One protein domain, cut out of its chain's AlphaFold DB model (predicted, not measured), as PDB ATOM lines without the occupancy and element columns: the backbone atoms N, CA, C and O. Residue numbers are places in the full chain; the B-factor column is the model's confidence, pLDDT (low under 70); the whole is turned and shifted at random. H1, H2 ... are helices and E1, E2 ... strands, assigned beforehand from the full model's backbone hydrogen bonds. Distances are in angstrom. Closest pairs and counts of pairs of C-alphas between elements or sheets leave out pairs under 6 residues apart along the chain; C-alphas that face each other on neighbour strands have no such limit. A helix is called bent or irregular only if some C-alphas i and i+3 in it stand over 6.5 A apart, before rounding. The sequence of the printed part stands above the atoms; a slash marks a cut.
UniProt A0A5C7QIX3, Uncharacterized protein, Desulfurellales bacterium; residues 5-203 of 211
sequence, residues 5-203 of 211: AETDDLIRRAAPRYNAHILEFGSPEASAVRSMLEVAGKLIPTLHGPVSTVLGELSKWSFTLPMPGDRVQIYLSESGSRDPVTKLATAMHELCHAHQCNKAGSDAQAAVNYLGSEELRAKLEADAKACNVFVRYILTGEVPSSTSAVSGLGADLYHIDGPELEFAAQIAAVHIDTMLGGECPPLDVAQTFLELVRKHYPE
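AT A GLANCE: This is residues 5 to 203 of the 211 residues of an uncharacterized protein of Desulfurellales bacterium (UniProt A0A5C7QIX3). The helices H1, H4, H6 and H9 make a bundle, with H4 in the core between H6 and a small three-stranded sheet. The helical hairpin of H2 and H3 packs through H2 on the opposite face of that sheet, while H8 and the short H7 pack on H6, H8 on the side away from H4. The 199 printed residues hold nine named helices and three named strands, in the order H1 E1 H2 H3 E2 E3 H4 H5 H6 H7 H8 H9; the sheet runs E1 E3 E2 and is mixed, and the class is mostly helix. The whole is compact and rounded, with a radius of gyration of the C-alphas of 15.9 A and spans of 45 by 40 by 30 A.

IN THESE COORDINATES: H1, residues 5 to 18, begins with C-alpha 5 at (16.261, -0.905, -31.456), is 20.8 A long and is only just irregular, with C-alphas 13 and 16 6.7 A apart. E1 is residues 20 to 24. H2, residues 28 to 43, is 24.8 A long. H3, residues 45 to 56, is irregular, with C-alphas 46 and 49 7.1 A apart. E2 is residues 63 to 67, and E3 is residues 71 to 76, 16.4 A long. H4, residues 84 to 103, is 28.5 A long and begins with C-alpha 84 at (11.495, -7.570, -29.554). H5 is residues 107 to 115. H6, residues 118 to 140, is the longest helix, 32.3 A. H7 is residues 146 to 150. H8, residues 162 to 180, is 26.3 A long. H9, residues 188 to 200, is 18.1 A long and ends with C-alpha 200 at (26.111, -4.117, -24.873).

HOW THE PARTS SIT: In the bundle, H1 touches H4 at a shallow tilt of 4 degrees, the same way; the closest C-alphas, Tyr 18 and His 99, are 5.6 A apart. H1 with residues 10 to 14 alone touches H9, the closest C-alphas being Leu 10 and Leu 196 at 6.7 A. H4 and H6 touch at a tilt of 35.4 degrees, only just steep, opposite ways, with the C-alphas of Ala 89 and Asn 132 closest at 4.4 A. H6 is the hub, touching five helices. H8 touches it, the closest C-alphas being Ala 122 and Ala 168 at 5.1 A, and H7 touches both H6 and H8. H5 touches H4 and H6 only at the corner. H4 is on the sheet at a height of 8.8 A, over E3 and E2, and runs along the strands at 24 degrees to E3 on the local plane. H2 is on the opposite face at a height of 9.9 A and touches H3, with the C-alphas of Gly 41 and His 48 closest at 4.4 A. E1 and E3 are parallel, with N 21 and O 72 2.8 A apart, within hydrogen-bond range. E3 and E2 are antiparallel and form a hairpin, with N 65 and O 73 2.8 A apart, also within range. Every O i to N i+4 pair is within hydrogen-bond range in H4, H5, H6, H7, H8 and H9; the counts are 7 of 10 in H1, 8 of 12 in H2 and 6 of 8 in H3.

THE WHOLE: The C-alphas of Pro 45 and Glu 203, the two farthest apart, are 47.5 A apart. The printed part has no cut, and the link from H7 to H8, with 11 residues, is long. The mean pLDDT of the printed part is 85.3; residues 43 to 48, 105 to 116 and 147 to 161 are under 70.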
ATOM      1  N   ALA A   5      14.976  -1.503 -31.093       98.25
ATOM      2  CA  ALA A   5      16.261  -0.905 -31.456       98.25
ATOM      3  C   ALA A   5      17.464  -1.679 -30.879       98.25
ATOM      4  O   ALA A   5      18.466  -1.865 -31.564       98.25
ATOM      5  N   GLU A   6      17.360  -2.151 -29.634       98.50
ATOM      6  CA  GLU A   6      18.399  -2.974 -28.993       98.50
ATOM      7  C   GLU A   6      18.479  -4.368 -29.641       98.50
ATOM      8  O   GLU A   6      19.573  -4.876 -29.889       98.50
ATOM      9  N   THR A   7      17.329  -4.968 -29.972       98.31
ATOM     10  CA  THR A   7      17.253  -6.223 -30.733       98.31
ATOM     11  C   THR A   7      17.917  -6.086 -32.104       98.31
ATOM     12  O   THR A   7      18.763  -6.907 -32.454       98.31
ATOM     13  N   ASP A   8      17.591  -5.041 -32.861       98.06
ATOM     14  CA  ASP A   8      18.136  -4.800 -34.200       98.06
ATOM     15  C   ASP A   8      19.644  -4.549 -34.147       98.06
ATOM     16  O   ASP A   8      20.397  -5.046 -34.986       98.06
ATOM     17  N   ASP A   9      20.117  -3.840 -33.118       98.56
ATOM     18  CA  ASP A   9      21.545  -3.652 -32.873       98.56
ATOM     19  C   ASP A   9      22.266  -4.984 -32.610       98.56
ATOM     20  O   ASP A   9      23.325  -5.224 -33.198       98.56
ATOM     21  N   LEU A  10      21.695  -5.874 -31.790       98.62
ATOM     22  CA  LEU A  10      22.260  -7.205 -31.539       98.62
ATOM     23  C   LEU A  10      22.284  -8.067 -32.806       98.62
ATOM     24  O   LEU A  10      23.319  -8.661 -33.117       98.62
ATOM     25  N   ILE A  11      21.187  -8.098 -33.569       98.31
ATOM     26  CA  ILE A  11      21.093  -8.847 -34.832       98.31
ATOM     27  C   ILE A  11      22.148  -8.346 -35.824       98.31
ATOM     28  O   ILE A  11      22.913  -9.139 -36.374       98.31
ATOM     29  N   ARG A  12      22.258  -7.025 -35.995       98.19
ATOM     30  CA  ARG A  12      23.229  -6.382 -36.891       98.19
ATOM     31  C   ARG A  12      24.681  -6.677 -36.506       98.19
ATOM     32  O   ARG A  12      25.546  -6.712 -37.378       98.19
ATOM     33  N   ARG A  13      24.973  -6.876 -35.216       98.31
ATOM     34  CA  ARG A  13      26.310  -7.266 -34.726       98.31
ATOM     35  C   ARG A  13      26.593  -8.756 -34.908       98.31
ATOM     36  O   ARG A  13      27.745  -9.115 -35.143       98.31
ATOM     37  N   ALA A  14      25.576  -9.603 -34.777       98.12
ATOM     38  CA  ALA A  14      25.713 -11.049 -34.878       98.12
ATOM     39  C   ALA A  14      25.808 -11.524 -36.334       98.12
ATOM     40  O   ALA A  14      26.697 -12.308 -36.657       98.12
ATOM     41  N   ALA A  15      24.939 -11.028 -37.220       97.44
ATOM     42  CA  ALA A  15      24.780 -11.548 -38.581       97.44
ATOM     43  C   ALA A  15      26.080 -11.618 -39.415       97.44
ATOM     44  O   ALA A  15      26.321 -12.658 -40.036       97.44
ATOM     45  N   PRO A  16      26.989 -10.617 -39.375       96.56
ATOM     46  CA  PRO A  16      28.248 -10.688 -40.118       96.56
ATOM     47  C   PRO A  16      29.175 -11.833 -39.690       96.56
ATOM     48  O   PRO A  16      29.996 -12.263 -40.493       96.56
ATOM     49  N   ARG A  17      29.052 -12.353 -38.458       95.81
ATOM     50  CA  ARG A  17      29.850 -13.503 -37.992       95.81
ATOM     51  C   ARG A  17      29.475 -14.809 -38.701       95.81
ATOM     52  O   ARG A  17      30.257 -15.751 -38.682       95.81
ATOM     53  N   TYR A  18      28.306 -14.843 -39.342       94.44
ATOM     54  CA  TYR A  18      27.740 -16.021 -40.001       94.44
ATOM     55  C   TYR A  18      27.476 -15.786 -41.490       94.44
ATOM     56  O   TYR A  18      26.650 -16.480 -42.076       94.44
ATOM     57  N   ASN A  19      28.132 -14.787 -42.096       93.69
ATOM     58  CA  ASN A  19      27.914 -14.371 -43.488       93.69
ATOM     59  C   ASN A  19      26.426 -14.181 -43.840       93.69
ATOM     60  O   ASN A  19      26.005 -14.404 -44.980       93.69
ATOM     61  N   ALA A  20      25.626 -13.785 -42.847       94.44
ATOM     62  CA  ALA A  20      24.186 -13.707 -42.965       94.44
ATOM     63  C   ALA A  20      23.745 -12.286 -43.315       94.44
ATOM     64  O   ALA A  20      24.163 -11.305 -42.693       94.44
ATOM     65  N   HIS A  21      22.852 -12.188 -44.290       93.38
ATOM     66  CA  HIS A  21      22.083 -10.995 -44.587       93.38
ATOM     67  C   HIS A  21      20.667 -11.190 -44.042       93.38
ATOM     68  O   HIS A  21      20.087 -12.257 -44.227       93.38
ATOM     69  N   ILE A  22      20.105 -10.188 -43.367       93.50
ATOM     70  CA  ILE A  22      18.762 -10.270 -42.775       93.50
ATOM     71  C   ILE A  22      17.795  -9.454 -43.630       93.50
ATOM     72  O   ILE A  22      18.053  -8.286 -43.913       93.50
ATOM     73  N   LEU A  23      16.685 -10.067 -44.026       93.00
ATOM     74  CA  LEU A  23      15.557  -9.416 -44.681       93.00
ATOM     75  C   LEU A  23      14.345  -9.489 -43.766       93.00
ATOM     76  O   LEU A  23      14.016 -10.555 -43.253       93.00
ATOM     77  N   GLU A  24      13.665  -8.367 -43.583       90.94
ATOM     78  CA  GLU A  24      12.498  -8.291 -42.706       90.94
ATOM     79  C   GLU A  24      11.211  -8.198 -43.514       90.94
ATOM     80  O   GLU A  24      11.170  -7.558 -44.570       90.94
ATOM     81  N   PHE A  25      10.142  -8.807 -43.005       87.62
ATOM     82  CA  PHE A  25       8.803  -8.644 -43.553       87.62
ATOM     83  C   PHE A  25       8.463  -7.159 -43.765       87.62
ATOM     84  O   PHE A  25       8.674  -6.320 -42.892       87.62
ATOM     85  N   GLY A  26       7.934  -6.836 -44.946       83.50
ATOM     86  CA  GLY A  26       7.568  -5.467 -45.319       83.50
ATOM     87  C   GLY A  26       8.728  -4.583 -45.797       83.50
ATOM     88  O   GLY A  26       8.465  -3.474 -46.262       83.50
ATOM     89  N   SER A  27       9.983  -5.049 -45.749       85.81
ATOM     90  CA  SER A  27      11.103  -4.337 -46.385       85.81
ATOM     91  C   SER A  27      10.978  -4.350 -47.921       85.81
ATOM     92  O   SER A  27      10.448  -5.315 -48.486       85.81
ATOM     93  N   PRO A  28      11.467  -3.316 -48.634       82.00
ATOM     94  CA  PRO A  28      11.510  -3.318 -50.098       82.00
ATOM     95  C   PRO A  28      12.187  -4.573 -50.666       82.00
ATOM     96  O   PRO A  28      11.727  -5.155 -51.650       82.00
ATOM     97  N   GLU A  29      13.244  -5.032 -50.005       79.62
ATOM     98  CA  GLU A  29      14.054  -6.181 -50.389       79.62
ATOM     99  C   GLU A  29      13.347  -7.519 -50.117       79.62
ATOM    100  O   GLU A  29      13.573  -8.489 -50.846       79.62
ATOM    101  N   ALA A  30      12.424  -7.583 -49.149       76.06
ATOM    102  CA  ALA A  30      11.612  -8.777 -48.903       76.06
ATOM    103  C   ALA A  30      10.711  -9.148 -50.091       76.06
ATOM    104  O   ALA A  30      10.352 -10.314 -50.249       76.06
ATOM    105  N   SER A  31      10.390  -8.203 -50.982       73.25
ATOM    106  CA  SER A  31       9.665  -8.517 -52.221       73.25
ATOM    107  C   SER A  31      10.425  -9.508 -53.122       73.25
ATOM    108  O   SER A  31       9.801 -10.329 -53.798       73.25
ATOM    109  N   ALA A  32      11.764  -9.510 -53.069       77.25
ATOM    110  CA  ALA A  32      12.615 -10.415 -53.839       77.25
ATOM    111  C   ALA A  32      12.685 -11.836 -53.250       77.25
ATOM    112  O   ALA A  32      13.046 -12.778 -53.957       77.25
ATOM    113  N   VAL A  33      12.313 -12.018 -51.978       80.88
ATOM    114  CA  VAL A  33      12.378 -13.306 -51.263       80.88
ATOM    115  C   VAL A  33      11.498 -14.363 -51.926       80.88
ATOM    116  O   VAL A  33      11.910 -15.512 -52.073       80.88
ATOM    117  N   ARG A  34      10.313 -13.963 -52.404       79.50
ATOM    118  CA  ARG A  34       9.420 -14.844 -53.169       79.50
ATOM    119  C   ARG A  34      10.127 -15.409 -54.402       79.50
ATOM    120  O   ARG A  34      10.123 -16.617 -54.607       79.50
ATOM    121  N   SER A  35      10.771 -14.552 -55.193       80.31
ATOM    122  CA  SER A  35      11.495 -14.983 -56.392       80.31
ATOM    123  C   SER A  35      12.680 -15.891 -56.061       80.31
ATOM    124  O   SER A  35      12.919 -16.857 -56.782       80.31
ATOM    125  N   MET A  36      13.401 -15.627 -54.966       78.75
ATOM    126  CA  MET A  36      14.504 -16.489 -54.516       78.75
ATOM    127  C   MET A  36      14.011 -17.893 -54.151       78.75
ATOM    128  O   MET A  36      14.577 -18.883 -54.617       78.75
ATOM    129  N   LEU A  37      12.922 -17.985 -53.383       78.06
ATOM    130  CA  LEU A  37      12.292 -19.252 -53.019       78.06
ATOM    131  C   LEU A  37      11.795 -20.024 -54.247       78.06
ATOM    132  O   LEU A  37      12.070 -21.214 -54.377       78.06
ATOM    133  N   GLU A  38      11.117 -19.353 -55.182       79.88
ATOM    134  CA  GLU A  38      10.645 -19.973 -56.426       79.88
ATOM    135  C   GLU A  38      11.796 -20.552 -57.262       79.88
ATOM    136  O   GLU A  38      11.660 -21.623 -57.854       79.88
ATOM    137  N   VAL A  39      12.942 -19.864 -57.315       78.56
ATOM    138  CA  VAL A  39      14.145 -20.372 -57.987       78.56
ATOM    139  C   VAL A  39      14.721 -21.571 -57.235       78.56
ATOM    140  O   VAL A  39      15.017 -22.585 -57.868       78.56
ATOM    141  N   ALA A  40      14.818 -21.509 -55.904       72.94
ATOM    142  CA  ALA A  40      15.316 -22.618 -55.091       72.94
ATOM    143  C   ALA A  40      14.464 -23.888 -55.271       72.94
ATOM    144  O   ALA A  40      15.006 -24.963 -55.532       72.94
ATOM    145  N   GLY A  41      13.133 -23.757 -55.241       71.94
ATOM    146  CA  GLY A  41      12.202 -24.868 -55.461       71.94
ATOM    147  C   GLY A  41      12.260 -25.467 -56.873       71.94
ATOM    148  O   GLY A  41      11.960 -26.646 -57.049       71.94
ATOM    149  N   LYS A  42      12.672 -24.687 -57.884       76.19
ATOM    150  CA  LYS A  42      12.903 -25.186 -59.253       76.19
ATOM    151  C   LYS A  42      14.234 -25.916 -59.401       76.19
ATOM    152  O   LYS A  42      14.311 -26.882 -60.155       76.19
ATOM    153  N   LEU A  43      15.281 -25.434 -58.732       68.31
ATOM    154  CA  LEU A  43      16.628 -26.000 -58.830       68.31
ATOM    155  C   LEU A  43      16.792 -27.273 -57.996       68.31
ATOM    156  O   LEU A  43      17.583 -28.139 -58.362       68.31
ATOM    157  N   ILE A  44      16.044 -27.398 -56.898       67.19
ATOM    158  CA  ILE A  44      16.110 -28.534 -55.979       67.19
ATOM    159  C   ILE A  44      14.700 -29.136 -55.876       67.19
ATOM    160  O   ILE A  44      13.895 -28.669 -55.071       67.19
ATOM    161  N   PRO A  45      14.366 -30.167 -56.677       67.56
ATOM    162  CA  PRO A  45      13.003 -30.702 -56.763       67.56
ATOM    163  C   PRO A  45      12.411 -31.152 -55.421       67.56
ATOM    164  O   PRO A  45      11.209 -31.020 -55.198       67.56
ATOM    165  N   THR A  46      13.250 -31.638 -54.503       64.38
ATOM    166  CA  THR A  46      12.847 -32.040 -53.147       64.38
ATOM    167  C   THR A  46      12.394 -30.865 -52.275       64.38
ATOM    168  O   THR A  46      11.649 -31.074 -51.324       64.38
ATOM    169  N   LEU A  47      12.768 -29.627 -52.615       66.12
ATOM    170  CA  LEU A  47      12.315 -28.416 -51.928       66.12
ATOM    171  C   LEU A  47      10.977 -27.883 -52.440       66.12
ATOM    172  O   LEU A  47      10.417 -26.999 -51.801       66.12
ATOM    173  N   HIS A  48      10.433 -28.396 -53.547       69.06
ATOM    174  CA  HIS A  48       9.228 -27.831 -54.166       69.06
ATOM    175  C   HIS A  48       8.022 -27.770 -53.209       69.06
ATOM    176  O   HIS A  48       7.354 -26.740 -53.128       69.06
ATOM    177  N   GLY A  49       7.759 -28.848 -52.462       70.25
ATOM    178  CA  GLY A  49       6.684 -28.900 -51.461       70.25
ATOM    179  C   GLY A  49       6.882 -27.884 -50.326       70.25
ATOM    180  O   GLY A  49       6.057 -26.979 -50.193       70.25
ATOM    181  N   PRO A  50       7.992 -27.966 -49.565       70.25
ATOM    182  CA  PRO A  50       8.305 -27.010 -48.500       70.25
ATOM    183  C   PRO A  50       8.298 -25.547 -48.965       70.25
ATOM    184  O   PRO A  50       7.686 -24.694 -48.325       70.25
ATOM    185  N   VAL A  51       8.901 -25.254 -50.124       75.56
ATOM    186  CA  VAL A  51       8.906 -23.913 -50.728       75.56
ATOM    187  C   VAL A  51       7.487 -23.431 -51.016       75.56
ATOM    188  O   VAL A  51       7.168 -22.286 -50.705       75.56
ATOM    189  N   SER A  52       6.620 -24.279 -51.576       74.75
ATOM    190  CA  SER A  52       5.227 -23.913 -51.849       74.75
ATOM    191  C   SER A  52       4.465 -23.562 -50.568       74.75
ATOM    192  O   SER A  52       3.689 -22.605 -50.569       74.75
ATOM    193  N   THR A  53       4.696 -24.295 -49.476       75.44
ATOM    194  CA  THR A  53       4.089 -24.008 -48.167       75.44
ATOM    195  C   THR A  53       4.578 -22.670 -47.613       75.44
ATOM    196  O   THR A  53       3.762 -21.812 -47.274       75.44
ATOM    197  N   VAL A  54       5.898 -22.439 -47.602       77.44
ATOM    198  CA  VAL A  54       6.492 -21.170 -47.142       77.44
ATOM    199  C   VAL A  54       5.980 -19.988 -47.970       77.44
ATOM    200  O   VAL A  54       5.574 -18.968 -47.412       77.44
ATOM    201  N   LEU A  55       5.937 -20.123 -49.300       80.06
ATOM    202  CA  LEU A  55       5.450 -19.082 -50.214       80.06
ATOM    203  C   LEU A  55       3.978 -18.716 -49.985       80.06
ATOM    204  O   LEU A  55       3.597 -17.561 -50.202       80.06
ATOM    205  N   GLY A  56       3.157 -19.680 -49.560       78.69
ATOM    206  CA  GLY A  56       1.759 -19.458 -49.193       78.69
ATOM    207  C   GLY A  56       1.582 -18.684 -47.884       78.69
ATOM    208  O   GLY A  56       0.531 -18.081 -47.673       78.69
ATOM    209  N   GLU A  57       2.607 -18.652 -47.025       84.00
ATOM    210  CA  GLU A  57       2.512 -18.165 -45.647       84.00
ATOM    211  C   GLU A  57       3.737 -17.336 -45.200       84.00
ATOM    212  O   GLU A  57       4.185 -17.424 -44.056       84.00
ATOM    213  N   LEU A  58       4.270 -16.476 -46.078       83.75
ATOM    214  CA  LEU A  58       5.462 -15.644 -45.811       83.75
ATOM    215  C   LEU A  58       5.332 -14.671 -44.624       83.75
ATOM    216  O   LEU A  58       6.339 -14.175 -44.123       83.75
ATOM    217  N   SER A  59       4.121 -14.359 -44.159       86.06
ATOM    218  CA  SER A  59       3.937 -13.591 -42.918       86.06
ATOM    219  C   SER A  59       4.111 -14.453 -41.662       86.06
ATOM    220  O   SER A  59       4.380 -13.925 -40.586       86.06
ATOM    221  N   LYS A  60       4.011 -15.782 -41.778       86.38
ATOM    222  CA  LYS A  60       4.128 -16.716 -40.655       86.38
ATOM    223  C   LYS A  60       5.548 -17.245 -40.493       86.38
ATOM    224  O   LYS A  60       6.081 -17.181 -39.387       86.38
ATOM    225  N   TRP A  61       6.189 -17.686 -41.572       86.25
ATOM    226  CA  TRP A  61       7.438 -18.453 -41.484       86.25
ATOM    227  C   TRP A  61       8.687 -17.613 -41.740       86.25
ATOM    228  O   TRP A  61       8.807 -16.967 -42.780       86.25
ATOM    229  N   SER A  62       9.607 -17.637 -40.773       90.38
ATOM    230  CA  SER A  62      10.996 -17.208 -40.968       90.38
ATOM    231  C   SER A  62      11.807 -18.393 -41.484       90.38
ATOM    232  O   SER A  62      11.394 -19.535 -41.276       90.38
ATOM    233  N   PHE A  63      12.884 -18.127 -42.214       88.00
ATOM    234  CA  PHE A  63      13.723 -19.187 -42.765       88.00
ATOM    235  C   PHE A  63      15.097 -18.676 -43.187       88.00
ATOM    236  O   PHE A  63      15.326 -17.475 -43.377       88.00
ATOM    237  N   THR A  64      15.978 -19.638 -43.437       88.75
ATOM    238  CA  THR A  64      17.351 -19.442 -43.880       88.75
ATOM    239  C   THR A  64      17.570 -20.081 -45.250       88.75
ATOM    240  O   THR A  64      17.228 -21.241 -45.468       88.75
ATOM    241  N   LEU A  65      18.158 -19.329 -46.182       83.62
ATOM    242  CA  LEU A  65      18.513 -19.786 -47.525       83.62
ATOM    243  C   LEU A  65      20.024 -19.661 -47.752       83.62
ATOM    244  O   LEU A  65      20.549 -18.545 -47.686       83.62
ATOM    245  N   PRO A  66      20.735 -20.757 -48.063       81.62
ATOM    246  CA  PRO A  66      22.106 -20.665 -48.546       81.62
ATOM    247  C   PRO A  66      22.132 -19.992 -49.926       81.62
ATOM    248  O   PRO A  66      21.260 -20.223 -50.767       81.62
ATOM    249  N   MET A  67      23.130 -19.142 -50.148       78.94
ATOM    250  CA  MET A  67      23.312 -18.344 -51.357       78.94
ATOM    251  C   MET A  67      24.731 -18.534 -51.906       78.94
ATOM    252  O   MET A  67      25.681 -18.612 -51.125       78.94
ATOM    253  N   PRO A  68      24.926 -18.437 -53.237       74.50
ATOM    254  CA  PRO A  68      26.242 -18.608 -53.838       74.50
ATOM    255  C   PRO A  68      27.332 -17.730 -53.210       74.50
ATOM    256  O   PRO A  68      27.169 -16.503 -53.083       74.50
ATOM    257  N   GLY A  69      28.472 -18.364 -52.925       74.19
ATOM    258  CA  GLY A  69      29.680 -17.728 -52.395       74.19
ATOM    259  C   GLY A  69      29.691 -17.596 -50.873       74.19
ATOM    260  O   GLY A  69      30.018 -16.518 -50.382       74.19
ATOM    261  N   ASP A  70      29.303 -18.656 -50.157       74.12
ATOM    262  CA  ASP A  70      29.285 -18.752 -48.687       74.12
ATOM    263  C   ASP A  70      28.446 -17.664 -48.001       74.12
ATOM    264  O   ASP A  70      28.725 -17.250 -46.872       74.12
ATOM    265  N   ARG A  71      27.428 -17.159 -48.704       85.31
ATOM    266  CA  ARG A  71      26.493 -16.158 -48.188       85.31
ATOM    267  C   ARG A  71      25.222 -16.848 -47.744       85.31
ATOM    268  O   ARG A  71      24.786 -17.817 -48.351       85.31
ATOM    269  N   VAL A  72      24.572 -16.291 -46.735       88.38
ATOM    270  CA  VAL A  72      23.294 -16.807 -46.256       88.38
ATOM    271  C   VAL A  72      22.275 -15.682 -46.217       88.38
ATOM    272  O   VAL A  72      22.555 -14.585 -45.740       88.38
ATOM    273  N   GLN A  73      21.078 -15.948 -46.729       90.31
ATOM    274  CA  GLN A  73      19.953 -15.034 -46.670       90.31
ATOM    275  C   GLN A  73      18.954 -15.524 -45.624       90.31
ATOM    276  O   GLN A  73      18.346 -16.574 -45.786       90.31
ATOM    277  N   ILE A  74      18.764 -14.746 -44.565       92.75
ATOM    278  CA  ILE A  74      17.731 -14.983 -43.555       92.75
ATOM    279  C   ILE A  74      16.550 -14.074 -43.854       92.75
ATOM    280  O   ILE A  74      16.733 -12.888 -44.138       92.75
ATOM    281  N   TYR A  75      15.348 -14.624 -43.774       92.88
ATOM    282  CA  TYR A  75      14.108 -13.873 -43.835       92.88
ATOM    283  C   TYR A  75      13.374 -13.981 -42.498       92.88
ATOM    284  O   TYR A  75      13.079 -15.082 -42.036       92.88
ATOM    285  N   LEU A  76      13.074 -12.835 -41.887       94.62
ATOM    286  CA  LEU A  76      12.287 -12.732 -40.663       94.62
ATOM    287  C   LEU A  76      10.847 -12.348 -41.011       94.62
ATOM    288  O   LEU A  76      10.581 -11.265 -41.538       94.62
ATOM    289  N   SER A  77       9.915 -13.239 -40.690       93.38
ATOM    290  CA  SER A  77       8.486 -13.047 -40.927       93.38
ATOM    291  C   SER A  77       7.861 -12.034 -39.967       93.38
ATOM    292  O   SER A  77       8.446 -11.668 -38.943       93.38
ATOM    293  N   GLU A  78       6.632 -11.614 -40.271       94.00
ATOM    294  CA  GLU A  78       5.822 -10.773 -39.385       94.00
ATOM    295  C   GLU A  78       5.617 -11.451 -38.023       94.00
ATOM    296  O   GLU A  78       5.943 -10.883 -36.981       94.00
ATOM    297  N   SER A  79       5.178 -12.715 -38.023       92.88
ATOM    298  CA  SER A  79       5.015 -13.519 -36.804       92.88
ATOM    299  C   SER A  79       6.328 -13.699 -36.041       92.88
ATOM    300  O   SER A  79       6.347 -13.592 -34.812       92.88
ATOM    301  N   GLY A  80       7.428 -13.933 -36.764       93.31
ATOM    302  CA  GLY A  80       8.774 -14.065 -36.207       93.31
ATOM    303  C   GLY A  80       9.320 -12.767 -35.612       93.31
ATOM    304  O   GLY A  80      10.249 -12.825 -34.812       93.31
ATOM    305  N   SER A  81       8.708 -11.625 -35.943       95.38
ATOM    306  CA  SER A  81       9.141 -10.278 -35.551       95.38
ATOM    307  C   SER A  81       8.109  -9.514 -34.711       95.38
ATOM    308  O   SER A  81       8.266  -8.316 -34.487       95.38
ATOM    309  N   ARG A  82       7.059 -10.189 -34.223       95.44
ATOM    310  CA  ARG A  82       5.895  -9.556 -33.566       95.44
ATOM    311  C   ARG A  82       6.217  -8.729 -32.312       95.44
ATOM    312  O   ARG A  82       5.456  -7.840 -31.947       95.44
ATOM    313  N   ASP A  83       7.310  -9.050 -31.627       97.00
ATOM    314  CA  ASP A  83       7.798  -8.362 -30.430       97.00
ATOM    315  C   ASP A  83       9.336  -8.476 -30.341       97.00
ATOM    316  O   ASP A  83       9.906  -9.376 -30.968       97.00
ATOM    317  N   PRO A  84      10.030  -7.609 -29.575       98.00
ATOM    318  CA  PRO A  84      11.495  -7.570 -29.554       98.00
ATOM    319  C   PRO A  84      12.175  -8.874 -29.125       98.00
ATOM    320  O   PRO A  84      13.237  -9.208 -29.656       98.00
ATOM    321  N   VAL A  85      11.585  -9.612 -28.176       97.88
ATOM    322  CA  VAL A  85      12.145 -10.880 -27.682       97.88
ATOM    323  C   VAL A  85      11.933 -11.970 -28.723       97.88
ATOM    324  O   VAL A  85      12.871 -12.701 -29.035       97.88
ATOM    325  N   THR A  86      10.730 -12.060 -29.300       96.62
ATOM    326  CA  THR A  86      10.439 -13.007 -30.382       96.62
ATOM    327  C   THR A  86      11.326 -12.735 -31.593       96.62
ATOM    328  O   THR A  86      11.928 -13.680 -32.088       96.62
ATOM    329  N   LYS A  87      11.505 -11.474 -32.007       97.69
ATOM    330  CA  LYS A  87      12.393 -11.109 -33.121       97.69
ATOM    331  C   LYS A  87      13.824 -11.581 -32.889       97.69
ATOM    332  O   LYS A  87      14.401 -12.236 -33.752       97.69
ATOM    333  N   LEU A  88      14.382 -11.308 -31.709       98.38
ATOM    334  CA  LEU A  88      15.752 -11.705 -31.392       98.38
ATOM    335  C   LEU A  88      15.908 -13.228 -31.304       98.38
ATOM    336  O   LEU A  88      16.862 -13.783 -31.842       98.38
ATOM    337  N   ALA A  89      14.960 -13.910 -30.660       97.50
ATOM    338  CA  ALA A  89      14.968 -15.363 -30.534       97.50
ATOM    339  C   ALA A  89      14.845 -16.051 -31.905       97.50
ATOM    340  O   ALA A  89      15.556 -17.020 -32.173       97.50
ATOM    341  N   THR A  90      13.981 -15.539 -32.785       97.06
ATOM    342  CA  THR A  90      13.857 -16.010 -34.172       97.06
ATOM    343  C   THR A  90      15.149 -15.752 -34.942       97.06
ATOM    344  O   THR A  90      15.682 -16.666 -35.555       97.06
ATOM    345  N   ALA A  91      15.732 -14.558 -34.847       97.94
ATOM    346  CA  ALA A  91      16.981 -14.258 -35.539       97.94
ATOM    347  C   ALA A  91      18.145 -15.163 -35.097       97.94
ATOM    348  O   ALA A  91      18.905 -15.623 -35.940       97.94
ATOM    349  N   MET A  92      18.283 -15.466 -33.800       98.25
ATOM    350  CA  MET A  92      19.326 -16.390 -33.326       98.25
ATOM    351  C   MET A  92      19.065 -17.846 -33.738       98.25
ATOM    352  O   MET A  92      20.015 -18.598 -33.944       98.25
ATOM    353  N   HIS A  93      17.802 -18.248 -33.893       96.38
ATOM    354  CA  HIS A  93      17.448 -19.541 -34.485       96.38
ATOM    355  C   HIS A  93      17.931 -19.622 -35.940       96.38
ATOM    356  O   HIS A  93      18.704 -20.510 -36.284       96.38
ATOM    357  N   GLU A  94      17.583 -18.630 -36.759       96.19
ATOM    358  CA  GLU A  94      17.989 -18.586 -38.168       96.19
ATOM    359  C   GLU A  94      19.511 -18.433 -38.345       96.19
ATOM    360  O   GLU A  94      20.118 -19.050 -39.216       96.19
ATOM    361  N   LEU A  95      20.188 -17.678 -37.474       97.56
ATOM    362  CA  LEU A  95      21.653 -17.604 -37.491       97.56
ATOM    363  C   LEU A  95      22.312 -18.944 -37.144       97.56
ATOM    364  O   LEU A  95      23.416 -19.215 -37.616       97.56
ATOM    365  N   CYS A  96      21.647 -19.801 -36.361       96.25
ATOM    366  CA  CYS A  96      22.118 -21.166 -36.136       96.25
ATOM    367  C   CYS A  96      22.091 -21.968 -37.438       96.25
ATOM    368  O   CYS A  96      23.093 -22.603 -37.770       96.25
ATOM    369  N   HIS A  97      21.023 -21.854 -38.227       92.69
ATOM    370  CA  HIS A  97      20.984 -22.436 -39.566       92.69
ATOM    371  C   HIS A  97      22.046 -21.839 -40.489       92.69
ATOM    372  O   HIS A  97      22.730 -22.590 -41.179       92.69
ATOM    373  N   ALA A  98      22.286 -20.527 -40.445       92.38
ATOM    374  CA  ALA A  98      23.360 -19.914 -41.226       92.38
ATOM    375  C   ALA A  98      24.740 -20.494 -40.871       92.38
ATOM    376  O   ALA A  98      25.517 -20.850 -41.757       92.38
ATOM    377  N   HIS A  99      25.028 -20.673 -39.578       93.56
ATOM    378  CA  HIS A  99      26.253 -21.335 -39.120       93.56
ATOM    379  C   HIS A  99      26.361 -22.779 -39.615       93.56
ATOM    380  O   HIS A  99      27.423 -23.217 -40.060       93.56
ATOM    381  N   GLN A 100      25.258 -23.524 -39.558       90.94
ATOM    382  CA  GLN A 100      25.184 -24.900 -40.044       90.94
ATOM    383  C   GLN A 100      25.425 -24.976 -41.562       90.94
ATOM    384  O   GLN A 100      26.197 -25.829 -42.003       90.94
ATOM    385  N   CYS A 101      24.846 -24.060 -42.348       85.75
ATOM    386  CA  CYS A 101      25.099 -23.935 -43.786       85.75
ATOM    387  C   CYS A 101      26.582 -23.671 -44.069       85.75
ATOM    388  O   CYS A 101      27.197 -24.404 -44.842       85.75
ATOM    389  N   ASN A 102      27.183 -22.694 -43.382       84.06
ATOM    390  CA  ASN A 102      28.595 -22.347 -43.567       84.06
ATOM    391  C   ASN A 102      29.534 -23.508 -43.199       84.06
ATOM    392  O   ASN A 102      30.557 -23.714 -43.849       84.06
ATOM    393  N   LYS A 103      29.184 -24.309 -42.184       84.56
ATOM    394  CA  LYS A 103      29.955 -25.502 -41.797       84.56
ATOM    395  C   LYS A 103      29.835 -26.669 -42.776       84.56
ATOM    396  O   LYS A 103      30.728 -27.514 -42.793       84.56
ATOM    397  N   ALA A 104      28.772 -26.740 -43.575       77.81
ATOM    398  CA  ALA A 104      28.590 -27.808 -44.558       77.81
ATOM    399  C   ALA A 104      29.547 -27.691 -45.763       77.81
ATOM    400  O   ALA A 104      29.715 -28.659 -46.502       77.81
ATOM    401  N   GLY A 105      30.188 -26.531 -45.962       65.38
ATOM    402  CA  GLY A 105      31.248 -26.318 -46.955       65.38
ATOM    403  C   GLY A 105      30.780 -26.106 -48.401       65.38
ATOM    404  O   GLY A 105      31.606 -25.809 -49.258       65.38
ATOM    405  N   SER A 106      29.483 -26.258 -48.694       66.12
ATOM    406  CA  SER A 106      28.847 -25.769 -49.927       66.12
ATOM    407  C   SER A 106      27.322 -25.711 -49.785       66.12
ATOM    408  O   SER A 106      26.737 -26.500 -49.041       66.12
ATOM    409  N   ASP A 107      26.668 -24.845 -50.563       66.50
ATOM    410  CA  ASP A 107      25.203 -24.680 -50.566       66.50
ATOM    411  C   ASP A 107      24.463 -25.988 -50.898       66.50
ATOM    412  O   ASP A 107      23.448 -26.327 -50.285       66.50
ATOM    413  N   ALA A 108      25.004 -26.766 -51.842       60.91
ATOM    414  CA  ALA A 108      24.456 -28.064 -52.222       60.91
ATOM    415  C   ALA A 108      24.576 -29.085 -51.083       60.91
ATOM    416  O   ALA A 108      23.630 -29.826 -50.826       60.91
ATOM    417  N   GLN A 109      25.703 -29.099 -50.364       61.88
ATOM    418  CA  GLN A 109      25.885 -29.990 -49.221       61.88
ATOM    419  C   GLN A 109      25.001 -29.580 -48.040       61.88
ATOM    420  O   GLN A 109      24.485 -30.453 -47.353       61.88
ATOM    421  N   ALA A 110      24.765 -28.282 -47.823       66.44
ATOM    422  CA  ALA A 110      23.820 -27.809 -46.813       66.44
ATOM    423  C   ALA A 110      22.391 -28.299 -47.109       66.44
ATOM    424  O   ALA A 110      21.736 -28.860 -46.231       66.44
ATOM    425  N   ALA A 111      21.942 -28.174 -48.363       64.94
ATOM    426  CA  ALA A 111      20.643 -28.690 -48.793       64.94
ATOM    427  C   ALA A 111      20.561 -30.224 -48.695       64.94
ATOM    428  O   ALA A 111      19.566 -30.755 -48.211       64.94
ATOM    429  N   VAL A 112      21.610 -30.952 -49.097       61.41
ATOM    430  CA  VAL A 112      21.673 -32.420 -48.974       61.41
ATOM    431  C   VAL A 112      21.692 -32.864 -47.513       61.41
ATOM    432  O   VAL A 112      21.022 -33.826 -47.172       61.41
ATOM    433  N   ASN A 113      22.403 -32.167 -46.630       66.06
ATOM    434  CA  ASN A 113      22.422 -32.485 -45.204       66.06
ATOM    435  C   ASN A 113      21.039 -32.299 -44.569       66.06
ATOM    436  O   ASN A 113      20.633 -33.095 -43.730       66.06
ATOM    437  N   TYR A 114      20.312 -31.265 -44.988       64.19
ATOM    438  CA  TYR A 114      18.989 -30.967 -44.453       64.19
ATOM    439  C   TYR A 114      17.883 -31.862 -45.041       64.19
ATOM    440  O   TYR A 114      16.925 -32.196 -44.353       64.19
ATOM    441  N   LEU A 115      17.996 -32.262 -46.311       65.44
ATOM    442  CA  LEU A 115      16.953 -33.019 -47.023       65.44
ATOM    443  C   LEU A 115      17.260 -34.508 -47.184       65.44
ATOM    444  O   LEU A 115      16.364 -35.290 -47.480       65.44
ATOM    445  N   GLY A 116      18.525 -34.896 -47.060       62.72
ATOM    446  CA  GLY A 116      19.005 -36.256 -47.294       62.72
ATOM    447  C   GLY A 116      19.031 -37.132 -46.045       62.72
ATOM    448  O   GLY A 116      19.319 -38.320 -46.162       62.72
ATOM    449  N   SER A 117      18.754 -36.571 -44.861       73.88
ATOM    450  CA  SER A 117      18.671 -37.312 -43.599       73.88
ATOM    451  C   SER A 117      17.707 -36.628 -42.632       73.88
ATOM    452  O   SER A 117      17.924 -35.491 -42.211       73.88
ATOM    453  N   GLU A 118      16.647 -37.343 -42.263       76.31
ATOM    454  CA  GLU A 118      15.631 -36.855 -41.328       76.31
ATOM    455  C   GLU A 118      16.209 -36.704 -39.913       76.31
ATOM    456  O   GLU A 118      15.958 -35.694 -39.258       76.31
ATOM    457  N   GLU A 119      17.085 -37.626 -39.503       79.69
ATOM    458  CA  GLU A 119      17.856 -37.556 -38.256       79.69
ATOM    459  C   GLU A 119      18.762 -36.312 -38.205       79.69
ATOM    460  O   GLU A 119      18.778 -35.576 -37.213       79.69
ATOM    461  N   LEU A 120      19.499 -36.026 -39.288       82.50
ATOM    462  CA  LEU A 120      20.366 -34.850 -39.343       82.50
ATOM    463  C   LEU A 120      19.543 -33.562 -39.288       82.50
ATOM    464  O   LEU A 120      19.882 -32.657 -38.527       82.50
ATOM    465  N   ARG A 121      18.431 -33.496 -40.024       82.06
ATOM    466  CA  ARG A 121      17.482 -32.380 -39.957       82.06
ATOM    467  C   ARG A 121      16.943 -32.177 -38.541       82.06
ATOM    468  O   ARG A 121      16.991 -31.060 -38.036       82.06
ATOM    469  N   ALA A 122      16.507 -33.247 -37.878       84.25
ATOM    470  CA  ALA A 122      16.008 -33.210 -36.507       84.25
ATOM    471  C   ALA A 122      17.049 -32.649 -35.526       84.25
ATOM    472  O   ALA A 122      16.732 -31.784 -34.707       84.25
ATOM    473  N   LYS A 123      18.317 -33.058 -35.658       88.94
ATOM    474  CA  LYS A 123      19.426 -32.477 -34.892       88.94
ATOM    475  C   LYS A 123      19.624 -30.985 -35.178       88.94
ATOM    476  O   LYS A 123      19.785 -30.204 -34.240       88.94
ATOM    477  N   LEU A 124      19.686 -30.596 -36.452       89.12
ATOM    478  CA  LEU A 124      19.945 -29.209 -36.857       89.12
ATOM    479  C   LEU A 124      18.856 -28.264 -36.329       89.12
ATOM    480  O   LEU A 124      19.174 -27.200 -35.792       89.12
ATOM    481  N   GLU A 125      17.598 -28.693 -36.407       87.75
ATOM    482  CA  GLU A 125      16.450 -27.990 -35.835       87.75
ATOM    483  C   GLU A 125      16.496 -27.923 -34.305       87.75
ATOM    484  O   GLU A 125      16.235 -26.867 -33.724       87.75
ATOM    485  N   ALA A 126      16.870 -29.015 -33.628       90.94
ATOM    486  CA  ALA A 126      17.015 -29.028 -32.173       90.94
ATOM    487  C   ALA A 126      18.078 -28.024 -31.691       90.94
ATOM    488  O   ALA A 126      17.833 -27.276 -30.741       90.94
ATOM    489  N   ASP A 127      19.224 -27.943 -32.375       94.12
ATOM    490  CA  ASP A 127      20.283 -26.966 -32.084       94.12
ATOM    491  C   ASP A 127      19.802 -25.519 -32.325       94.12
ATOM    492  O   ASP A 127      19.979 -24.634 -31.478       94.12
ATOM    493  N   ALA A 128      19.139 -25.262 -33.455       93.56
ATOM    494  CA  ALA A 128      18.615 -23.935 -33.770       93.56
ATOM    495  C   ALA A 128      17.533 -23.509 -32.772       93.56
ATOM    496  O   ALA A 128      17.457 -22.356 -32.331       93.56
ATOM    497  N   LYS A 129      16.680 -24.442 -32.356       92.19
ATOM    498  CA  LYS A 129      15.671 -24.195 -31.334       92.19
ATOM    499  C   LYS A 129      16.280 -23.945 -29.961       92.19
ATOM    500  O   LYS A 129      15.797 -23.058 -29.256       92.19
ATOM    501  N   ALA A 130      17.342 -24.661 -29.597       94.38
ATOM    502  CA  ALA A 130      18.080 -24.408 -28.366       94.38
ATOM    503  C   ALA A 130      18.581 -22.951 -28.307       94.38
ATOM    504  O   ALA A 130      18.467 -22.309 -27.264       94.38
ATOM    505  N   CYS A 131      19.022 -22.378 -29.435       96.62
ATOM    506  CA  CYS A 131      19.357 -20.950 -29.518       96.62
ATOM    507  C   CYS A 131      18.137 -20.044 -29.255       96.62
ATOM    508  O   CYS A 131      18.242 -19.080 -28.497       96.62
ATOM    509  N   ASN A 132      16.968 -20.364 -29.825       95.31
ATOM    510  CA  ASN A 132      15.726 -19.608 -29.604       95.31
ATOM    511  C   ASN A 132      15.320 -19.575 -28.123       95.31
ATOM    512  O   ASN A 132      15.086 -18.503 -27.557       95.31
ATOM    513  N   VAL A 133      15.243 -20.750 -27.492       94.94
ATOM    514  CA  VAL A 133      14.810 -20.869 -26.092       94.94
ATOM    515  C   VAL A 133      15.835 -20.255 -25.144       94.94
ATOM    516  O   VAL A 133      15.441 -19.643 -24.156       94.94
ATOM    517  N   PHE A 134      17.130 -20.319 -25.473       96.88
ATOM    518  CA  PHE A 134      18.173 -19.670 -24.685       96.88
ATOM    519  C   PHE A 134      18.023 -18.147 -24.676       96.88
ATOM    520  O   PHE A 134      18.081 -17.537 -23.612       96.88
ATOM    521  N   VAL A 135      17.746 -17.523 -25.829       97.56
ATOM    522  CA  VAL A 135      17.465 -16.077 -25.894       97.56
ATOM    523  C   VAL A 135      16.290 -15.706 -24.993       97.56
ATOM    524  O   VAL A 135      16.380 -14.746 -24.225       97.56
ATOM    525  N   ARG A 136      15.194 -16.472 -25.059       96.62
ATOM    526  CA  ARG A 136      14.014 -16.242 -24.213       96.62
ATOM    527  C   ARG A 136      14.379 -16.366 -22.741       96.62
ATOM    528  O   ARG A 136      14.169 -15.412 -21.999       96.62
ATOM    529  N   TYR A 137      15.011 -17.470 -22.352       96.62
ATOM    530  CA  TYR A 137      15.439 -17.710 -20.980       96.62
ATOM    531  C   TYR A 137      16.297 -16.561 -20.440       96.62
ATOM    532  O   TYR A 137      15.986 -16.003 -19.390       96.62
ATOM    533  N   ILE A 138      17.311 -16.129 -21.192       97.88
ATOM    534  CA  ILE A 138      18.223 -15.053 -20.790       97.88
ATOM    535  C   ILE A 138      17.505 -13.713 -20.602       97.88
ATOM    536  O   ILE A 138      17.820 -12.986 -19.660       97.88
ATOM    537  N   LEU A 139      16.551 -13.369 -21.471       97.88
ATOM    538  CA  LEU A 139      15.910 -12.048 -21.477       97.88
ATOM    539  C   LEU A 139      14.649 -11.958 -20.613       97.88
ATOM    540  O   LEU A 139      14.269 -10.857 -20.206       97.88
ATOM    541  N   THR A 140      13.979 -13.081 -20.355       96.56
ATOM    542  CA  THR A 140      12.703 -13.118 -19.623       96.56
ATOM    543  C   THR A 140      12.791 -13.871 -18.299       96.56
ATOM    544  O   THR A 140      11.962 -13.640 -17.423       96.56
ATOM    545  N   GLY A 141      13.782 -14.749 -18.131       95.31
ATOM    546  CA  GLY A 141      13.867 -15.680 -17.006       95.31
ATOM    547  C   GLY A 141      12.901 -16.864 -17.109       95.31
ATOM    548  O   GLY A 141      12.820 -17.655 -16.171       95.31
ATOM    549  N   GLU A 142      12.166 -17.002 -18.217       93.12
ATOM    550  CA  GLU A 142      11.266 -18.132 -18.456       93.12
ATOM    551  C   GLU A 142      12.070 -19.429 -18.577       93.12
ATOM    552  O   GLU A 142      12.886 -19.582 -19.486       93.12
ATOM    553  N   VAL A 143      11.851 -20.353 -17.639       91.69
ATOM    554  CA  VAL A 143      12.590 -21.617 -17.564       91.69
ATOM    555  C   VAL A 143      12.298 -22.457 -18.815       91.69
ATOM    556  O   VAL A 143      11.134 -22.786 -19.058       91.69
ATOM    557  N   PRO A 144      13.320 -22.822 -19.612       88.50
ATOM    558  CA  PRO A 144      13.118 -23.587 -20.834       88.50
ATOM    559  C   PRO A 144      12.683 -25.026 -20.526       88.50
ATOM    560  O   PRO A 144      13.075 -25.611 -19.517       88.50
ATOM    561  N   SER A 145      11.892 -25.620 -21.423       80.88
ATOM    562  CA  SER A 145      11.500 -27.036 -21.349       80.88
ATOM    563  C   SER A 145      11.723 -27.744 -22.684       80.88
ATOM    564  O   SER A 145      11.555 -27.140 -23.748       80.88
ATOM    565  N   SER A 146      12.076 -29.030 -22.647       71.06
ATOM    566  CA  SER A 146      12.295 -29.831 -23.860       71.06
ATOM    567  C   SER A 146      11.032 -29.892 -24.719       71.06
ATOM    568  O   SER A 146      11.115 -29.719 -25.931       71.06
ATOM    569  N   THR A 147       9.857 -29.985 -24.090       68.75
ATOM    570  CA  THR A 147       8.547 -29.887 -24.750       68.75
ATOM    571  C   THR A 147       8.387 -28.574 -25.517       68.75
ATOM    572  O   THR A 147       7.948 -28.587 -26.663       68.75
ATOM    573  N   SER A 148       8.758 -27.434 -24.917       66.12
ATOM    574  CA  SER A 148       8.683 -26.128 -25.592       66.12
ATOM    575  C   SER A 148       9.690 -25.982 -26.731       66.12
ATOM    576  O   SER A 148       9.403 -25.288 -27.703       66.12
ATOM    577  N   ALA A 149      10.838 -26.659 -26.643       62.31
ATOM    578  CA  ALA A 149      11.815 -26.680 -27.719       62.31
ATOM    579  C   ALA A 149      11.273 -27.481 -28.916       62.31
ATOM    580  O   ALA A 149      11.161 -26.959 -30.022       62.31
ATOM    581  N   VAL A 150      10.814 -28.714 -28.721       68.06
ATOM    582  CA  VAL A 150      10.326 -29.514 -29.861       68.06
ATOM    583  C   VAL A 150       8.926 -29.130 -30.347       68.06
ATOM    584  O   VAL A 150       8.472 -29.607 -31.388       68.06
ATOM    585  N   SER A 151       8.241 -28.229 -29.637       63.00
ATOM    586  CA  SER A 151       6.959 -27.674 -30.066       63.00
ATOM    587  C   SER A 151       7.101 -26.963 -31.419       63.00
ATOM    588  O   SER A 151       7.873 -26.015 -31.580       63.00
ATOM    589  N   GLY A 152       6.354 -27.448 -32.414       59.75
ATOM    590  CA  GLY A 152       6.367 -26.932 -33.784       59.75
ATOM    591  C   GLY A 152       7.331 -27.636 -34.742       59.75
ATOM    592  O   GLY A 152       7.206 -27.419 -35.941       59.75
ATOM    593  N   LEU A 153       8.225 -28.518 -34.269       60.22
ATOM    594  CA  LEU A 153       9.058 -29.345 -35.160       60.22
ATOM    595  C   LEU A 153       8.230 -30.385 -35.929       60.22
ATOM    596  O   LEU A 153       8.538 -30.699 -37.073       60.22
ATOM    597  N   GLY A 154       7.139 -30.863 -35.326       50.84
ATOM    598  CA  GLY A 154       6.164 -31.746 -35.975       50.84
ATOM    599  C   GLY A 154       5.085 -31.011 -36.782       50.84
ATOM    600  O   GLY A 154       4.145 -31.652 -37.240       50.84
ATOM    601  N   ALA A 155       5.158 -29.679 -36.912       53.88
ATOM    602  CA  ALA A 155       4.220 -28.920 -37.741       53.88
ATOM    603  C   ALA A 155       4.587 -29.044 -39.234       53.88
ATOM    604  O   ALA A 155       5.751 -29.247 -39.578       53.88
ATOM    605  N   ASP A 156       3.582 -28.891 -40.102       51.03
ATOM    606  CA  ASP A 156       3.541 -29.248 -41.534       51.03
ATOM    607  C   ASP A 156       4.741 -28.845 -42.419       51.03
ATOM    608  O   ASP A 156       4.881 -29.371 -43.520       51.03
ATOM    609  N   LEU A 157       5.613 -27.929 -41.984       53.56
ATOM    610  CA  LEU A 157       6.771 -27.489 -42.768       53.56
ATOM    611  C   LEU A 157       7.885 -28.542 -42.849       53.56
ATOM    612  O   LEU A 157       8.594 -28.605 -43.854       53.56
ATOM    613  N   TYR A 158       8.056 -29.342 -41.792       53.97
ATOM    614  CA  TYR A 158       9.263 -30.149 -41.614       53.97
ATOM    615  C   TYR A 158       9.036 -31.652 -41.683       53.97
ATOM    616  O   TYR A 158      10.024 -32.363 -41.770       53.97
ATOM    617  N   HIS A 159       7.793 -32.154 -41.691       59.84
ATOM    618  CA  HIS A 159       7.493 -33.597 -41.752       59.84
ATOM    619  C   HIS A 159       8.449 -34.449 -40.887       59.84
ATOM    620  O   HIS A 159       8.974 -35.456 -41.355       59.84
ATOM    621  N   ILE A 160       8.756 -33.987 -39.670       61.84
ATOM    622  CA  ILE A 160       9.555 -34.747 -38.705       61.84
ATOM    623  C   ILE A 160       8.571 -35.668 -37.989       61.84
ATOM    624  O   ILE A 160       7.624 -35.195 -37.354       61.84
ATOM    625  N   ASP A 161       8.743 -36.968 -38.170       67.44
ATOM    626  CA  ASP A 161       7.918 -38.029 -37.613       67.44
ATOM    627  C   ASP A 161       8.378 -38.443 -36.205       67.44
ATOM    628  O   ASP A 161       9.246 -37.824 -35.590       67.44
ATOM    629  N   GLY A 162       7.676 -39.416 -35.618       72.12
ATOM    630  CA  GLY A 162       7.766 -39.741 -34.190       72.12
ATOM    631  C   GLY A 162       9.191 -39.997 -33.672       72.12
ATOM    632  O   GLY A 162       9.586 -39.333 -32.710       72.12
ATOM    633  N   PRO A 163       9.969 -40.913 -34.278       76.25
ATOM    634  CA  PRO A 163      11.323 -41.232 -33.812       76.25
ATOM    635  C   PRO A 163      12.285 -40.033 -33.877       76.25
ATOM    636  O   PRO A 163      13.089 -39.810 -32.973       76.25
ATOM    637  N   GLU A 164      12.168 -39.210 -34.908       77.50
ATOM    638  CA  GLU A 164      13.007 -38.050 -35.166       77.50
ATOM    639  C   GLU A 164      12.647 -36.892 -34.227       77.50
ATOM    640  O   GLU A 164      13.530 -36.159 -33.771       77.50
ATOM    641  N   LEU A 165      11.368 -36.748 -33.862       79.88
ATOM    642  CA  LEU A 165      10.936 -35.830 -32.806       79.88
ATOM    643  C   LEU A 165      11.476 -36.251 -31.437       79.88
ATOM    644  O   LEU A 165      11.908 -35.391 -30.667       79.88
ATOM    645  N   GLU A 166      11.476 -37.549 -31.129       84.12
ATOM    646  CA  GLU A 166      12.081 -38.070 -29.899       84.12
ATOM    647  C   GLU A 166      13.590 -37.801 -29.869       84.12
ATOM    648  O   GLU A 166      14.117 -37.325 -28.859       84.12
ATOM    649  N   PHE A 167      14.277 -38.020 -30.990       85.94
ATOM    650  CA  PHE A 167      15.696 -37.715 -31.128       85.94
ATOM    651  C   PHE A 167      15.990 -36.216 -30.954       85.94
ATOM    652  O   PHE A 167      16.843 -35.834 -30.147       85.94
ATOM    653  N   ALA A 168      15.234 -35.344 -31.628       86.50
ATOM    654  CA  ALA A 168      15.335 -33.896 -31.455       86.50
ATOM    655  C   ALA A 168      15.082 -33.474 -29.997       86.50
ATOM    656  O   ALA A 168      15.773 -32.593 -29.477       86.50
ATOM    657  N   ALA A 169      14.130 -34.116 -29.313       86.31
ATOM    658  CA  ALA A 169      13.818 -33.834 -27.914       86.31
ATOM    659  C   ALA A 169      14.977 -34.187 -26.980       86.31
ATOM    660  O   ALA A 169      15.259 -33.425 -26.054       86.31
ATOM    661  N   GLN A 170      15.673 -35.297 -27.234       90.19
ATOM    662  CA  GLN A 170      16.857 -35.688 -26.469       90.19
ATOM    663  C   GLN A 170      18.001 -34.687 -26.655       90.19
ATOM    664  O   GLN A 170      18.620 -34.274 -25.676       90.19
ATOM    665  N   ILE A 171      18.246 -34.229 -27.887       91.62
ATOM    666  CA  ILE A 171      19.266 -33.205 -28.161       91.62
ATOM    667  C   ILE A 171      18.905 -31.885 -27.473       91.62
ATOM    668  O   ILE A 171      19.740 -31.285 -26.795       91.62
ATOM    669  N   ALA A 172      17.652 -31.443 -27.598       90.44
ATOM    670  CA  ALA A 172      17.180 -30.229 -26.944       90.44
ATOM    671  C   ALA A 172      17.300 -30.317 -25.414       90.44
ATOM    672  O   ALA A 172      17.674 -29.331 -24.779       90.44
ATOM    673  N   ALA A 173      17.034 -31.488 -24.824       91.62
ATOM    674  CA  ALA A 173      17.177 -31.715 -23.389       91.62
ATOM    675  C   ALA A 173      18.621 -31.492 -22.910       91.62
ATOM    676  O   ALA A 173      18.815 -30.792 -21.924       91.62
ATOM    677  N   VAL A 174      19.630 -31.972 -23.647       94.12
ATOM    678  CA  VAL A 174      21.049 -31.751 -23.301       94.12
ATOM    679  C   VAL A 174      21.397 -30.259 -23.250       94.12
ATOM    680  O   VAL A 174      22.070 -29.795 -22.323       94.12
ATOM    681  N   HIS A 175      20.925 -29.480 -24.226       95.44
ATOM    682  CA  HIS A 175      21.150 -28.033 -24.231       95.44
ATOM    683  C   HIS A 175      20.442 -27.352 -23.066       95.44
ATOM    684  O   HIS A 175      21.022 -26.478 -22.431       95.44
ATOM    685  N   ILE A 176      19.212 -27.760 -22.760       93.88
ATOM    686  CA  ILE A 176      18.435 -27.212 -21.646       93.88
ATOM    687  C   ILE A 176      19.094 -27.528 -20.307       93.88
ATOM    688  O   ILE A 176      19.257 -26.618 -19.500       93.88
ATOM    689  N   ASP A 177      19.545 -28.760 -20.088       95.50
ATOM    690  CA  ASP A 177      20.268 -29.141 -18.871       95.50
ATOM    691  C   ASP A 177      21.533 -28.291 -18.693       95.50
ATOM    692  O   ASP A 177      21.827 -27.834 -17.587       95.50
ATOM    693  N   THR A 178      22.231 -27.986 -19.792       95.75
ATOM    694  CA  THR A 178      23.374 -27.058 -19.789       95.75
ATOM    695  C   THR A 178      22.952 -25.653 -19.338       95.75
ATOM    696  O   THR A 178      23.559 -25.094 -18.423       95.75
ATOM    697  N   MET A 179      21.869 -25.106 -19.913       95.88
ATOM    698  CA  MET A 179      21.326 -23.791 -19.531       95.88
ATOM    699  C   MET A 179      20.939 -23.740 -18.049       95.88
ATOM    700  O   MET A 179      21.255 -22.772 -17.357       95.88
ATOM    701  N   LEU A 180      20.262 -24.781 -17.555       94.69
ATOM    702  CA  LEU A 180      19.804 -24.882 -16.167       94.69
ATOM    703  C   LEU A 180      20.958 -25.105 -15.184       94.69
ATOM    704  O   LEU A 180      20.866 -24.687 -14.031       94.69
ATOM    705  N   GLY A 181      22.064 -25.688 -15.649       95.62
ATOM    706  CA  GLY A 181      23.339 -25.740 -14.936       95.62
ATOM    707  C   GLY A 181      24.048 -24.385 -14.814       95.62
ATOM    708  O   GLY A 181      25.067 -24.302 -14.135       95.62
ATOM    709  N   GLY A 182      23.517 -23.322 -15.432       95.06
ATOM    710  CA  GLY A 182      24.119 -21.988 -15.429       95.06
ATOM    711  C   GLY A 182      25.190 -21.789 -16.499       95.06
ATOM    712  O   GLY A 182      25.911 -20.796 -16.450       95.06
ATOM    713  N   GLU A 183      25.276 -22.703 -17.463       96.50
ATOM    714  CA  GLU A 183      26.259 -22.672 -18.539       96.50
ATOM    715  C   GLU A 183      25.606 -22.326 -19.878       96.50
ATOM    716  O   GLU A 183      24.441 -22.629 -20.148       96.50
ATOM    717  N   CYS A 184      26.359 -21.660 -20.752       97.31
ATOM    718  CA  CYS A 184      25.885 -21.397 -22.106       97.31
ATOM    719  C   CYS A 184      25.882 -22.711 -22.900       97.31
ATOM    720  O   CYS A 184      26.905 -23.401 -22.889       97.31
ATOM    721  N   PRO A 185      24.809 -23.041 -23.650       95.88
ATOM    722  CA  PRO A 185      24.832 -24.165 -24.580       95.88
ATOM    723  C   PRO A 185      26.074 -24.106 -25.478       95.88
ATOM    724  O   PRO A 185      26.461 -23.004 -25.892       95.88
ATOM    725  N   PRO A 186      26.688 -25.253 -25.827       96.25
ATOM    726  CA  PRO A 186      27.889 -25.320 -26.662       96.25
ATOM    727  C   PRO A 186      27.568 -25.082 -28.151       96.25
ATOM    728  O   PRO A 186      27.994 -25.823 -29.036       96.25
ATOM    729  N   LEU A 187      26.787 -24.040 -28.427       96.94
ATOM    730  CA  LEU A 187      26.355 -23.595 -29.741       96.94
ATOM    731  C   LEU A 187      26.949 -22.208 -29.988       96.94
ATOM    732  O   LEU A 187      26.716 -21.283 -29.214       96.94
ATOM    733  N   ASP A 188      27.690 -22.063 -31.083       97.94
ATOM    734  CA  ASP A 188      28.436 -20.838 -31.416       97.94
ATOM    735  C   ASP A 188      27.545 -19.581 -31.412       97.94
ATOM    736  O   ASP A 188      27.897 -18.542 -30.853       97.94
ATOM    737  N   VAL A 189      26.318 -19.719 -31.928       98.19
ATOM    738  CA  VAL A 189      25.319 -18.643 -31.954       98.19
ATOM    739  C   VAL A 189      24.808 -18.291 -30.561       98.19
ATOM    740  O   VAL A 189      24.684 -17.108 -30.251       98.19
ATOM    741  N   ALA A 190      24.577 -19.278 -29.690       98.25
ATOM    742  CA  ALA A 190      24.191 -19.025 -28.302       98.25
ATOM    743  C   ALA A 190      25.312 -18.297 -27.539       98.25
ATOM    744  O   ALA A 190      25.051 -17.328 -26.826       98.25
ATOM    745  N   GLN A 191      26.564 -18.709 -27.755       98.56
ATOM    746  CA  GLN A 191      27.745 -18.081 -27.159       98.56
ATOM    747  C   GLN A 191      27.937 -16.648 -27.662       98.56
ATOM    748  O   GLN A 191      28.139 -15.738 -26.860       98.56
ATOM    749  N   THR A 192      27.797 -16.425 -28.970       98.62
ATOM    750  CA  THR A 192      27.835 -15.088 -29.577       98.62
ATOM    751  C   THR A 192      26.725 -14.196 -29.033       98.62
ATOM    752  O   THR A 192      26.982 -13.041 -28.695       98.62
ATOM    753  N   PHE A 193      25.496 -14.704 -28.924       98.62
ATOM    754  CA  PHE A 193      24.393 -13.955 -28.330       98.62
ATOM    755  C   PHE A 193      24.725 -13.538 -26.894       98.62
ATOM    756  O   PHE A 193      24.612 -12.355 -26.567       98.62
ATOM    757  N   LEU A 194      25.191 -14.479 -26.064       98.62
ATOM    758  CA  LEU A 194      25.549 -14.209 -24.674       98.62
ATOM    759  C   LEU A 194      26.691 -13.186 -24.561       98.62
ATOM    760  O   LEU A 194      26.621 -12.266 -23.747       98.62
ATOM    761  N   GLU A 195      27.723 -13.310 -25.396       98.62
ATOM    762  CA  GLU A 195      28.827 -12.349 -25.483       98.62
ATOM    763  C   GLU A 195      28.308 -10.940 -25.804       98.62
ATOM    764  O   GLU A 195      28.650  -9.970 -25.122       98.62
ATOM    765  N   LEU A 196      27.462 -10.815 -26.830       98.62
ATOM    766  CA  LEU A 196      26.955  -9.528 -27.294       98.62
ATOM    767  C   LEU A 196      26.014  -8.877 -26.278       98.62
ATOM    768  O   LEU A 196      26.146  -7.677 -26.028       98.62
ATOM    769  N   VAL A 197      25.099  -9.638 -25.667       98.44
ATOM    770  CA  VAL A 197      24.176  -9.087 -24.663       98.44
ATOM    771  C   VAL A 197      24.925  -8.669 -23.399       98.44
ATOM    772  O   VAL A 197      24.693  -7.566 -22.920       98.44
ATOM    773  N   ARG A 198      25.906  -9.448 -22.918       98.44
ATOM    774  CA  ARG A 198      26.769  -9.046 -21.790       98.44
ATOM    775  C   ARG A 198      27.538  -7.764 -22.075       98.44
ATOM    776  O   ARG A 198      27.690  -6.911 -21.206       98.44
ATOM    777  N   LYS A 199      28.038  -7.626 -23.301       98.56
ATOM    778  CA  LYS A 199      28.863  -6.485 -23.697       98.56
ATOM    779  C   LYS A 199      28.063  -5.199 -23.867       98.56
ATOM    780  O   LYS A 199      28.581  -4.126 -23.565       98.56
ATOM    781  N   HIS A 200      26.857  -5.290 -24.419       98.38
ATOM    782  CA  HIS A 200      26.111  -4.117 -24.873       98.38
ATOM    783  C   HIS A 200      24.874  -3.805 -24.033       98.38
ATOM    784  O   HIS A 200      24.537  -2.633 -23.906       98.38
ATOM    785  N   TYR A 201      24.240  -4.824 -23.453       98.12
ATOM    786  CA  TYR A 201      22.977  -4.706 -22.724       98.12
ATOM    787  C   TYR A 201      22.924  -5.646 -21.495       98.12
ATOM    788  O   TYR A 201      21.960  -6.410 -21.348       98.12
ATOM    789  N   PRO A 202      23.949  -5.661 -20.613       97.62
ATOM    790  CA  PRO A 202      24.022  -6.606 -19.490       97.62
ATOM    791  C   PRO A 202      22.832  -6.487 -18.529       97.62
ATOM    792  O   PRO A 202      22.403  -7.468 -17.924       97.62
ATOM    793  N   GLU A 203      22.238  -5.300 -18.418       97.25
ATOM    794  CA  GLU A 203      21.048  -5.034 -17.612       97.25
ATOM    795  C   GLU A 203      19.781  -5.730 -18.132       97.25
ATOM    796  O   GLU A 203      18.788  -5.823 -17.406       97.25
TER     797      GLU A 203